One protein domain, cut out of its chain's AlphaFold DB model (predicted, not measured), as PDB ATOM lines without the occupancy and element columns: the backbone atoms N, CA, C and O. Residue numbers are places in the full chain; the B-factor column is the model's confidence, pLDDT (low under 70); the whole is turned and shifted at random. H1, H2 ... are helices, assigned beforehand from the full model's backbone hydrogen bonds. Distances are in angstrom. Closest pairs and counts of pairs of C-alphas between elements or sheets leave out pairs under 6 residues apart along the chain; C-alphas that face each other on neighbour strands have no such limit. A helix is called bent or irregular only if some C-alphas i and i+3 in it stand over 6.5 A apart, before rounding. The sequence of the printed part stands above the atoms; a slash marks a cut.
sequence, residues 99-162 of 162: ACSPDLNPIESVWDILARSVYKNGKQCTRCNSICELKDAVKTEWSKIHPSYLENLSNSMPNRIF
ATOM      1  N   ALA A  99      -7.572 -19.499 -39.401       51.31
ATOM      2  CA  ALA A  99      -7.408 -19.423 -37.956       51.31
ATOM      3  C   ALA A  99      -7.490 -17.953 -37.496       51.31
ATOM      4  O   ALA A  99      -7.010 -17.061 -38.184       51.31
ATOM      5  N   CYS A 100      -8.080 -17.717 -36.320       55.47
ATOM      6  CA  CYS A 100      -8.163 -16.397 -35.674       55.47
ATOM      7  C   CYS A 100      -9.065 -15.335 -36.341       55.47
ATOM      8  O   CYS A 100      -8.851 -14.150 -36.113       55.47
ATOM      9  N   SER A 101     -10.120 -15.723 -37.069       60.84
ATOM     10  CA  SER A 101     -11.138 -14.780 -37.579       60.84
ATOM     11  C   SER A 101     -12.478 -14.901 -36.828       60.84
ATOM     12  O   SER A 101     -13.400 -15.561 -37.322       60.84
ATOM     13  N   PRO A 102     -12.612 -14.314 -35.617       60.50
ATOM     14  CA  PRO A 102     -13.878 -14.298 -34.880       60.50
ATOM     15  C   PRO A 102     -14.958 -13.475 -35.601       60.50
ATOM     16  O   PRO A 102     -16.135 -13.812 -35.498       60.50
ATOM     17  N   ASP A 103     -14.562 -12.473 -36.393       60.81
ATOM     18  CA  ASP A 103     -15.458 -11.560 -37.128       60.81
ATOM     19  C   ASP A 103     -16.270 -12.249 -38.225       60.81
ATOM     20  O   ASP A 103     -17.330 -11.774 -38.647       60.81
ATOM     21  N   LEU A 104     -15.766 -13.396 -38.673       64.31
ATOM     22  CA  LEU A 104     -16.409 -14.216 -39.678       64.31
ATOM     23  C   LEU A 104     -17.372 -15.236 -39.048       64.31
ATOM     24  O   LEU A 104     -18.080 -15.915 -39.780       64.31
ATOM     25  N   ASN A 105     -17.407 -15.414 -37.722       70.25
ATOM     26  CA  ASN A 105     -18.256 -16.430 -37.101       70.25
ATOM     27  C   ASN A 105     -19.644 -15.845 -36.774       70.25
ATOM     28  O   ASN A 105     -19.778 -15.116 -35.787       70.25
ATOM     29  N   PRO A 106     -20.707 -16.181 -37.531       68.38
ATOM     30  CA  PRO A 106     -22.028 -15.589 -37.335       68.38
ATOM     31  C   PRO A 106     -22.563 -15.897 -35.933       68.38
ATOM     32  O   PRO A 106     -23.262 -15.085 -35.335       68.38
ATOM     33  N   ILE A 107     -22.153 -17.013 -35.323       77.75
ATOM     34  CA  ILE A 107     -22.584 -17.330 -33.963       77.75
ATOM     35  C   ILE A 107     -22.096 -16.301 -32.930       77.75
ATOM     36  O   ILE A 107     -22.789 -16.089 -31.944       77.75
ATOM     37  N   GLU A 108     -20.962 -15.623 -33.149       79.06
ATOM     38  CA  GLU A 108     -20.480 -14.581 -32.228       79.06
ATOM     39  C   GLU A 108     -21.393 -13.348 -32.250       79.06
ATOM     40  O   GLU A 108     -21.631 -12.754 -31.202       79.06
ATOM     41  N   SER A 109     -22.002 -13.023 -33.399       79.81
ATOM     42  CA  SER A 109     -23.008 -11.949 -33.485       79.81
ATOM     43  C   SER A 109     -24.285 -12.300 -32.712       79.81
ATOM     44  O   SER A 109     -24.852 -11.459 -32.018       79.81
ATOM     45  N   VAL A 110     -24.714 -13.565 -32.778       83.31
ATOM     46  CA  VAL A 110     -25.864 -14.066 -32.007       83.31
ATOM     47  C   VAL A 110     -25.562 -14.039 -30.506       83.31
ATOM     48  O   VAL A 110     -26.378 -13.582 -29.706       83.31
ATOM     49  N   TRP A 111     -24.367 -14.488 -30.127       81.81
ATOM     50  CA  TRP A 111     -23.884 -14.478 -28.751       81.81
ATOM     51  C   TRP A 111     -23.824 -13.072 -28.154       81.81
ATOM     52  O   TRP A 111     -24.219 -12.886 -27.005       81.81
ATOM     53  N   ASP A 112     -23.382 -12.085 -28.927       81.38
ATOM     54  CA  ASP A 112     -23.333 -10.693 -28.487       81.38
ATOM     55  C   ASP A 112     -24.734 -10.119 -28.206       81.38
ATOM     56  O   ASP A 112     -24.956  -9.481 -27.175       81.38
ATOM     57  N   ILE A 113     -25.721 -10.413 -29.059       82.19
ATOM     58  CA  ILE A 113     -27.114 -10.001 -28.823       82.19
ATOM     59  C   ILE A 113     -27.704 -10.690 -27.596       82.19
ATOM     60  O   ILE A 113     -28.384 -10.041 -26.802       82.19
ATOM     61  N   LEU A 114     -27.429 -11.981 -27.412       83.12
ATOM     62  CA  LEU A 114     -27.895 -12.725 -26.241       83.12
ATOM     63  C   LEU A 114     -27.321 -12.157 -24.952       83.12
ATOM     64  O   LEU A 114     -28.075 -11.910 -24.017       83.12
ATOM     65  N   ALA A 115     -26.012 -11.908 -24.915       78.56
ATOM     66  CA  ALA A 115     -25.371 -11.285 -23.764       78.56
ATOM     67  C   ALA A 115     -26.003  -9.915 -23.484       78.56
ATOM     68  O   ALA A 115     -26.444  -9.648 -22.365       78.56
ATOM     69  N   ARG A 116     -26.150  -9.076 -24.515       82.19
ATOM     70  CA  ARG A 116     -26.793  -7.767 -24.372       82.19
ATOM     71  C   ARG A 116     -28.228  -7.872 -23.868       82.19
ATOM     72  O   ARG A 116     -28.598  -7.060 -23.033       82.19
ATOM     73  N   SER A 117     -29.016  -8.850 -24.317       79.31
ATOM     74  CA  SER A 117     -30.413  -9.015 -23.889       79.31
ATOM     75  C   SER A 117     -30.531  -9.524 -22.451       79.31
ATOM     76  O   SER A 117     -31.289  -8.966 -21.658       79.31
ATOM     77  N   VAL A 118     -29.720 -10.519 -22.076       76.12
ATOM     78  CA  VAL A 118     -29.692 -11.086 -20.716       76.12
ATOM     79  C   VAL A 118     -29.291 -10.027 -19.682       76.12
ATOM     80  O   VAL A 118     -29.886  -9.967 -18.604       76.12
ATOM     81  N   TYR A 119     -28.350  -9.141 -20.023       73.75
ATOM     82  CA  TYR A 119     -27.855  -8.094 -19.121       73.75
ATOM     83  C   TYR A 119     -28.520  -6.712 -19.307       73.75
ATOM     84  O   TYR A 119     -28.241  -5.802 -18.525       73.75
ATOM     85  N   LYS A 120     -29.433  -6.544 -20.281       69.44
ATOM     86  CA  LYS A 120     -30.015  -5.245 -20.697       69.44
ATOM     87  C   LYS A 120     -30.652  -4.443 -19.561       69.44
ATOM     88  O   LYS A 120     -30.600  -3.220 -19.569       69.44
ATOM     89  N   ASN A 121     -31.245  -5.128 -18.585       57.53
ATOM     90  CA  ASN A 121     -32.058  -4.497 -17.541       57.53
ATOM     91  C   ASN A 121     -31.342  -4.393 -16.191       57.53
ATOM     92  O   ASN A 121     -32.006  -4.331 -15.159       57.53
ATOM     93  N   GLY A 122     -30.008  -4.464 -16.159       54.16
ATOM     94  CA  GLY A 122     -29.284  -4.442 -14.885       54.16
ATOM     95  C   GLY A 122     -29.676  -5.604 -13.968       54.16
ATOM     96  O   GLY A 122     -29.465  -5.522 -12.759       54.16
ATOM     97  N   LYS A 123     -30.210  -6.702 -14.540       54.41
ATOM     98  CA  LYS A 123     -30.257  -8.027 -13.911       54.41
ATOM     99  C   LYS A 123     -28.822  -8.506 -13.785       54.41
ATOM    100  O   LYS A 123     -28.351  -9.399 -14.479       54.41
ATOM    101  N   GLN A 124     -28.085  -7.824 -12.928       53.06
ATOM    102  CA  GLN A 124     -26.845  -8.301 -12.407       53.06
ATOM    103  C   GLN A 124     -27.234  -9.632 -11.772       53.06
ATOM    104  O   GLN A 124     -28.047  -9.684 -10.845       53.06
ATOM    105  N   CYS A 125     -26.698 -10.725 -12.302       48.44
ATOM    106  CA  CYS A 125     -26.801 -12.055 -11.713       48.44
ATOM    107  C   CYS A 125     -26.134 -12.114 -10.321       48.44
ATOM    108  O   CYS A 125     -25.700 -13.165  -9.886       48.44
ATOM    109  N   THR A 126     -26.039 -10.997  -9.597       44.72
ATOM    110  CA  THR A 126     -25.686 -10.926  -8.183       44.72
ATOM    111  C   THR A 126     -26.783 -11.515  -7.303       44.72
ATOM    112  O   THR A 126     -26.492 -11.895  -6.175       44.72
ATOM    113  N   ARG A 127     -28.027 -11.632  -7.799       42.62
ATOM    114  CA  ARG A 127     -29.119 -12.321  -7.085       42.62
ATOM    115  C   ARG A 127     -29.394 -13.745  -7.584       42.62
ATOM    116  O   ARG A 127     -29.989 -14.530  -6.855       42.62
ATOM    117  N   CYS A 128     -28.901 -14.091  -8.771       45.00
ATOM    118  CA  CYS A 128     -29.060 -15.409  -9.379       45.00
ATOM    119  C   CYS A 128     -27.883 -16.311  -8.983       45.00
ATOM    120  O   CYS A 128     -26.999 -16.582  -9.790       45.00
ATOM    121  N   ASN A 129     -27.846 -16.777  -7.732       53.50
ATOM    122  CA  ASN A 129     -26.785 -17.673  -7.236       53.50
ATOM    123  C   ASN A 129     -26.834 -19.091  -7.846       53.50
ATOM    124  O   ASN A 129     -26.053 -19.958  -7.459       53.50
ATOM    125  N   SER A 130     -27.748 -19.350  -8.786       60.91
ATOM    126  CA  SER A 130     -27.933 -20.659  -9.401       60.91
ATOM    127  C   SER A 130     -27.740 -20.595 -10.910       60.91
ATOM    128  O   SER A 130     -28.396 -19.831 -11.618       60.91
ATOM    129  N   ILE A 131     -26.875 -21.480 -11.410       70.31
ATOM    130  CA  ILE A 131     -26.657 -21.741 -12.839       70.31
ATOM    131  C   ILE A 131     -27.992 -22.001 -13.566       70.31
ATOM    132  O   ILE A 131     -28.115 -21.682 -14.747       70.31
ATOM    133  N   CYS A 132     -29.003 -22.538 -12.873       69.75
ATOM    134  CA  CYS A 132     -30.323 -22.817 -13.439       69.75
ATOM    135  C   CYS A 132     -31.052 -21.550 -13.906       69.75
ATOM    136  O   CYS A 132     -31.518 -21.510 -15.040       69.75
ATOM    137  N   GLU A 133     -31.080 -20.492 -13.091       71.12
ATOM    138  CA  GLU A 133     -31.767 -19.240 -13.445       71.12
ATOM    139  C   GLU A 133     -31.125 -18.573 -14.662       71.12
ATOM    140  O   GLU A 133     -31.810 -18.044 -15.536       71.12
ATOM    141  N   LEU A 134     -29.797 -18.651 -14.753       76.06
ATOM    142  CA  LEU A 134     -29.058 -18.146 -15.900       76.06
ATOM    143  C   LEU A 134     -29.323 -18.982 -17.156       76.06
ATOM    144  O   LEU A 134     -29.543 -18.418 -18.228       76.06
ATOM    145  N   LYS A 135     -29.362 -20.317 -17.033       79.19
ATOM    146  CA  LYS A 135     -29.743 -21.210 -18.140       79.19
ATOM    147  C   LYS A 135     -31.153 -20.880 -18.643       79.19
ATOM    148  O   LYS A 135     -31.355 -20.819 -19.854       79.19
ATOM    149  N   ASP A 136     -32.108 -20.625 -17.754       79.19
ATOM    150  CA  ASP A 136     -33.493 -20.335 -18.141       79.19
ATOM    151  C   ASP A 136     -33.671 -18.924 -18.715       79.19
ATOM    152  O   ASP A 136     -34.398 -18.748 -19.698       79.19
ATOM    153  N   ALA A 137     -32.935 -17.932 -18.205       79.69
ATOM    154  CA  ALA A 137     -32.871 -16.603 -18.809       79.69
ATOM    155  C   ALA A 137     -32.313 -16.664 -20.240       79.69
ATOM    156  O   ALA A 137     -32.909 -16.102 -21.157       79.69
ATOM    157  N   VAL A 138     -31.225 -17.411 -20.460       82.88
ATOM    158  CA  VAL A 138     -30.645 -17.597 -21.800       82.88
ATOM    159  C   VAL A 138     -31.631 -18.293 -22.739       82.88
ATOM    160  O   VAL A 138     -31.792 -17.840 -23.868       82.88
ATOM    161  N   LYS A 139     -32.336 -19.344 -22.294       82.56
ATOM    162  CA  LYS A 139     -33.377 -20.002 -23.110       82.56
ATOM    163  C   LYS A 139     -34.512 -19.045 -23.478       82.56
ATOM    164  O   LYS A 139     -34.977 -19.062 -24.614       82.56
ATOM    165  N   THR A 140     -34.938 -18.216 -22.527       82.25
ATOM    166  CA  THR A 140     -36.018 -17.237 -22.719       82.25
ATOM    167  C   THR A 140     -35.625 -16.143 -23.705       82.25
ATOM    168  O   THR A 140     -36.444 -15.709 -24.505       82.25
ATOM    169  N   GLU A 141     -34.377 -15.678 -23.667       84.25
ATOM    170  CA  GLU A 141     -33.886 -14.707 -24.647       84.25
ATOM    171  C   GLU A 141     -33.611 -15.360 -26.007       84.25
ATOM    172  O   GLU A 141     -33.876 -14.754 -27.043       84.25
ATOM    173  N   TRP A 142     -33.165 -16.619 -26.029       86.06
ATOM    174  CA  TRP A 142     -32.965 -17.381 -27.262       86.06
ATOM    175  C   TRP A 142     -34.268 -17.586 -28.039       86.06
ATOM    176  O   TRP A 142     -34.278 -17.416 -29.256       86.06
ATOM    177  N   SER A 143     -35.379 -17.896 -27.363       84.81
ATOM    178  CA  SER A 143     -36.678 -18.086 -28.024       84.81
ATOM    179  C   SER A 143     -37.247 -16.807 -28.649       84.81
ATOM    180  O   SER A 143     -38.097 -16.891 -29.532       84.81
ATOM    181  N   LYS A 144     -36.764 -15.627 -28.240       85.94
ATOM    182  CA  LYS A 144     -37.149 -14.332 -28.826       85.94
ATOM    183  C   LYS A 144     -36.394 -14.009 -30.114       85.94
ATOM    184  O   LYS A 144     -36.787 -13.085 -30.825       85.94
ATOM    185  N   ILE A 145     -35.308 -14.723 -30.419       84.62
ATOM    186  CA  ILE A 145     -34.546 -14.497 -31.648       84.62
ATOM    187  C   ILE A 145     -35.362 -15.020 -32.825       84.62
ATOM    188  O   ILE A 145     -35.560 -16.221 -32.989       84.62
ATOM    189  N   HIS A 146     -35.826 -14.094 -33.660       84.75
ATOM    190  CA  HIS A 146     -36.627 -14.444 -34.819       84.75
ATOM    191  C   HIS A 146     -35.774 -15.159 -35.888       84.75
ATOM    192  O   HIS A 146     -34.658 -14.707 -36.166       84.75
ATOM    193  N   PRO A 147     -36.281 -16.217 -36.550       83.06
ATOM    194  CA  PRO A 147     -35.545 -16.931 -37.597       83.06
ATOM    195  C   PRO A 147     -35.018 -16.026 -38.720       83.06
ATOM    196  O   PRO A 147     -33.898 -16.226 -39.186       83.06
ATOM    197  N   SER A 148     -35.753 -14.968 -39.084       84.38
ATOM    198  CA  SER A 148     -35.301 -14.008 -40.108       84.38
ATOM    199  C   SER A 148     -34.006 -13.279 -39.736       84.38
ATOM    200  O   SER A 148     -33.232 -12.908 -40.614       84.38
ATOM    201  N   TYR A 149     -33.721 -13.098 -38.441       84.94
ATOM    202  CA  TYR A 149     -32.454 -12.527 -37.992       84.94
ATOM    203  C   TYR A 149     -31.281 -13.466 -38.313       84.94
ATOM    204  O   TYR A 149     -30.235 -13.018 -38.784       84.94
ATOM    205  N   LEU A 150     -31.469 -14.775 -38.112       83.62
ATOM    206  CA  LEU A 150     -30.465 -15.794 -38.427       83.62
ATOM    207  C   LEU A 150     -30.245 -15.922 -39.939       83.62
ATOM    208  O   LEU A 150     -29.105 -16.065 -40.383       83.62
ATOM    209  N   GLU A 151     -31.315 -15.821 -40.728       84.19
ATOM    210  CA  GLU A 151     -31.234 -15.808 -42.192       84.19
ATOM    211  C   GLU A 151     -30.477 -14.582 -42.703       84.19
ATOM    212  O   GLU A 151     -29.530 -14.725 -43.474       84.19
ATOM    213  N   ASN A 152     -30.809 -13.386 -42.209       85.44
ATOM    214  CA  ASN A 152     -30.100 -12.154 -42.559       85.44
ATOM    215  C   ASN A 152     -28.615 -12.230 -42.203       85.44
ATOM    216  O   ASN A 152     -27.757 -11.809 -42.980       85.44
ATOM    217  N   LEU A 153     -28.296 -12.818 -41.051       82.31
ATOM    218  CA  LEU A 153     -26.921 -13.017 -40.630       82.31
ATOM    219  C   LEU A 153     -26.177 -13.974 -41.566       82.31
ATOM    220  O   LEU A 153     -25.077 -13.646 -42.009       82.31
ATOM    221  N   SER A 154     -26.795 -15.101 -41.932       80.56
ATOM    222  CA  SER A 154     -26.254 -16.040 -42.924       80.56
ATOM    223  C   SER A 154     -26.052 -15.372 -44.286       80.56
ATOM    224  O   SER A 154     -25.017 -15.566 -44.921       80.56
ATOM    225  N   ASN A 155     -26.998 -14.539 -44.715       83.25
ATOM    226  CA  ASN A 155     -26.934 -13.811 -45.983       83.25
ATOM    227  C   ASN A 155     -25.894 -12.683 -45.970       83.25
ATOM    228  O   ASN A 155     -25.399 -12.306 -47.026       83.25
ATOM    229  N   SER A 156     -25.519 -12.171 -44.792       80.75
ATOM    230  CA  SER A 156     -24.449 -11.176 -44.645       80.75
ATOM    231  C   SER A 156     -23.040 -11.779 -44.695       80.75
ATOM    232  O   SER A 156     -22.070 -11.044 -44.857       80.75
ATOM    233  N   MET A 157     -22.908 -13.104 -44.564       80.06
ATOM    234  CA  MET A 157     -21.612 -13.789 -44.507       80.06
ATOM    235  C   MET A 157     -20.742 -13.607 -45.756       80.06
ATOM    236  O   MET A 157     -19.550 -13.361 -45.582       80.06
ATOM    237  N   PRO A 158     -21.277 -13.685 -46.994       75.94
ATOM    238  CA  PRO A 158     -20.488 -13.415 -48.193       75.94
ATOM    239  C   PRO A 158     -19.837 -12.028 -48.166       75.94
ATOM    240  O   PRO A 158     -18.669 -11.911 -48.504       75.94
ATOM    241  N   ASN A 159     -20.529 -11.006 -47.653       77.00
ATOM    242  CA  ASN A 159     -20.028  -9.625 -47.586       77.00
ATOM    243  C   ASN A 159     -18.920  -9.406 -46.543       77.00
ATOM    244  O   ASN A 159     -18.419  -8.296 -46.422       77.00
ATOM    245  N   ARG A 160     -18.583 -10.421 -45.738       70.94
ATOM    246  CA  ARG A 160     -17.491 -10.355 -44.753       70.94
ATOM    247  C   ARG A 160     -16.202 -11.001 -45.261       70.94
ATOM    248  O   ARG A 160     -15.171 -10.878 -44.614       70.94
ATOM    249  N   ILE A 161     -16.291 -11.751 -46.359       64.06
ATOM    250  CA  ILE A 161     -15.192 -12.536 -46.941       64.06
ATOM    251  C   ILE A 161     -14.517 -11.770 -48.097       64.06
ATOM    252  O   ILE A 161     -13.404 -12.121 -48.485       64.06
ATOM    253  N   PHE A 162     -15.170 -10.722 -48.607       49.69
ATOM    254  CA  PHE A 162     -14.674  -9.805 -49.636       49.69
ATOM    255  C   PHE A 162     -14.446  -8.420 -49.036       49.69
ATOM    256  O   PHE A 162     -13.516  -7.736 -49.512       49.69
TER     257      PHE A 162
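Overview. This is residues 99 to 162 of the 162 residues of an uncharacterized protein of Caenorhabditis japonica (UniProt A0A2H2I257). Start from the longest helix, H1: H2 folds back after a loop and packs with its residues 137 to 142 on residues 114 to 118 of H1 at a steep angle, while H3 comes near the beginning of H1, toward the other end of a loose, elongated body. Residues 126 to 132, of which 131 and 132 belong to H2, stick out where the loop from H1 runs into H2. The printed part has 64 residues with three named helices, in the order H1, H2, H3, and no named strand; the class is all helix. The whole is loose, with a radius of gyration of the C-alphas of 14.4 A, and the C-alphas span 45 by 27 by 18 A.

Along the chain. Find C-alpha 106 at (-22.028, -15.589, -37.335), where H1, residues 106 to 119, begins; from there it runs 20.5 A, first to last C-alpha, to C-alpha 119 at (-27.855, -8.094, -19.121). Look next at residues 131 to 142 for H2, which covers 16.3 A from first to last C-alpha. H3, residues 147 to 156, is 14.3 A long by the same measure and ends at C-alpha 156 at (-24.449, -11.176, -44.645). You will find that no helix is bent or irregular.

Arrangement. Look first at the second half of H1, where H1 and H2 touch, with 7 pairs of C-alphas within 8 A. Their closest C-alphas, those of Leu 114 and Glu 141, are 6.5 A apart. H1 takes part with residues 114 to 118 alone, and H2 with residues 137 to 142 alone. Their lines stand at a steep tilt of 64 degrees, opposite ways. Now go to the first residue of H1: H1 and H3 are close but not clearly touching, and their closest C-alphas, those of Pro 106 and Leu 153, are 6.4 A apart. These two stand at a steep tilt of 45 degrees, opposite ways. H2 and H3 are apart, although they follow each other in the chain. In H1, H2 and H3 every backbone O i to N i+4 pair is within hydrogen-bond range.

Size, cuts and confidence. The two C-alphas farthest apart are those of Arg 127 and Phe 162, at 45.0 A, and the printed part, which has no cut, ends with Phe 162, the chain's last residue. The link from H1 to H2, with 11 residues, is long; the link from H2 to H3, with 4 residues, is tight. Read the B-factor column for the model's confidence: the mean pLDDT of the printed part is 72.6, and 21 residues are under 70, namely residues 99 to 104, 106, 120 to 130, 132, and 161 to 162.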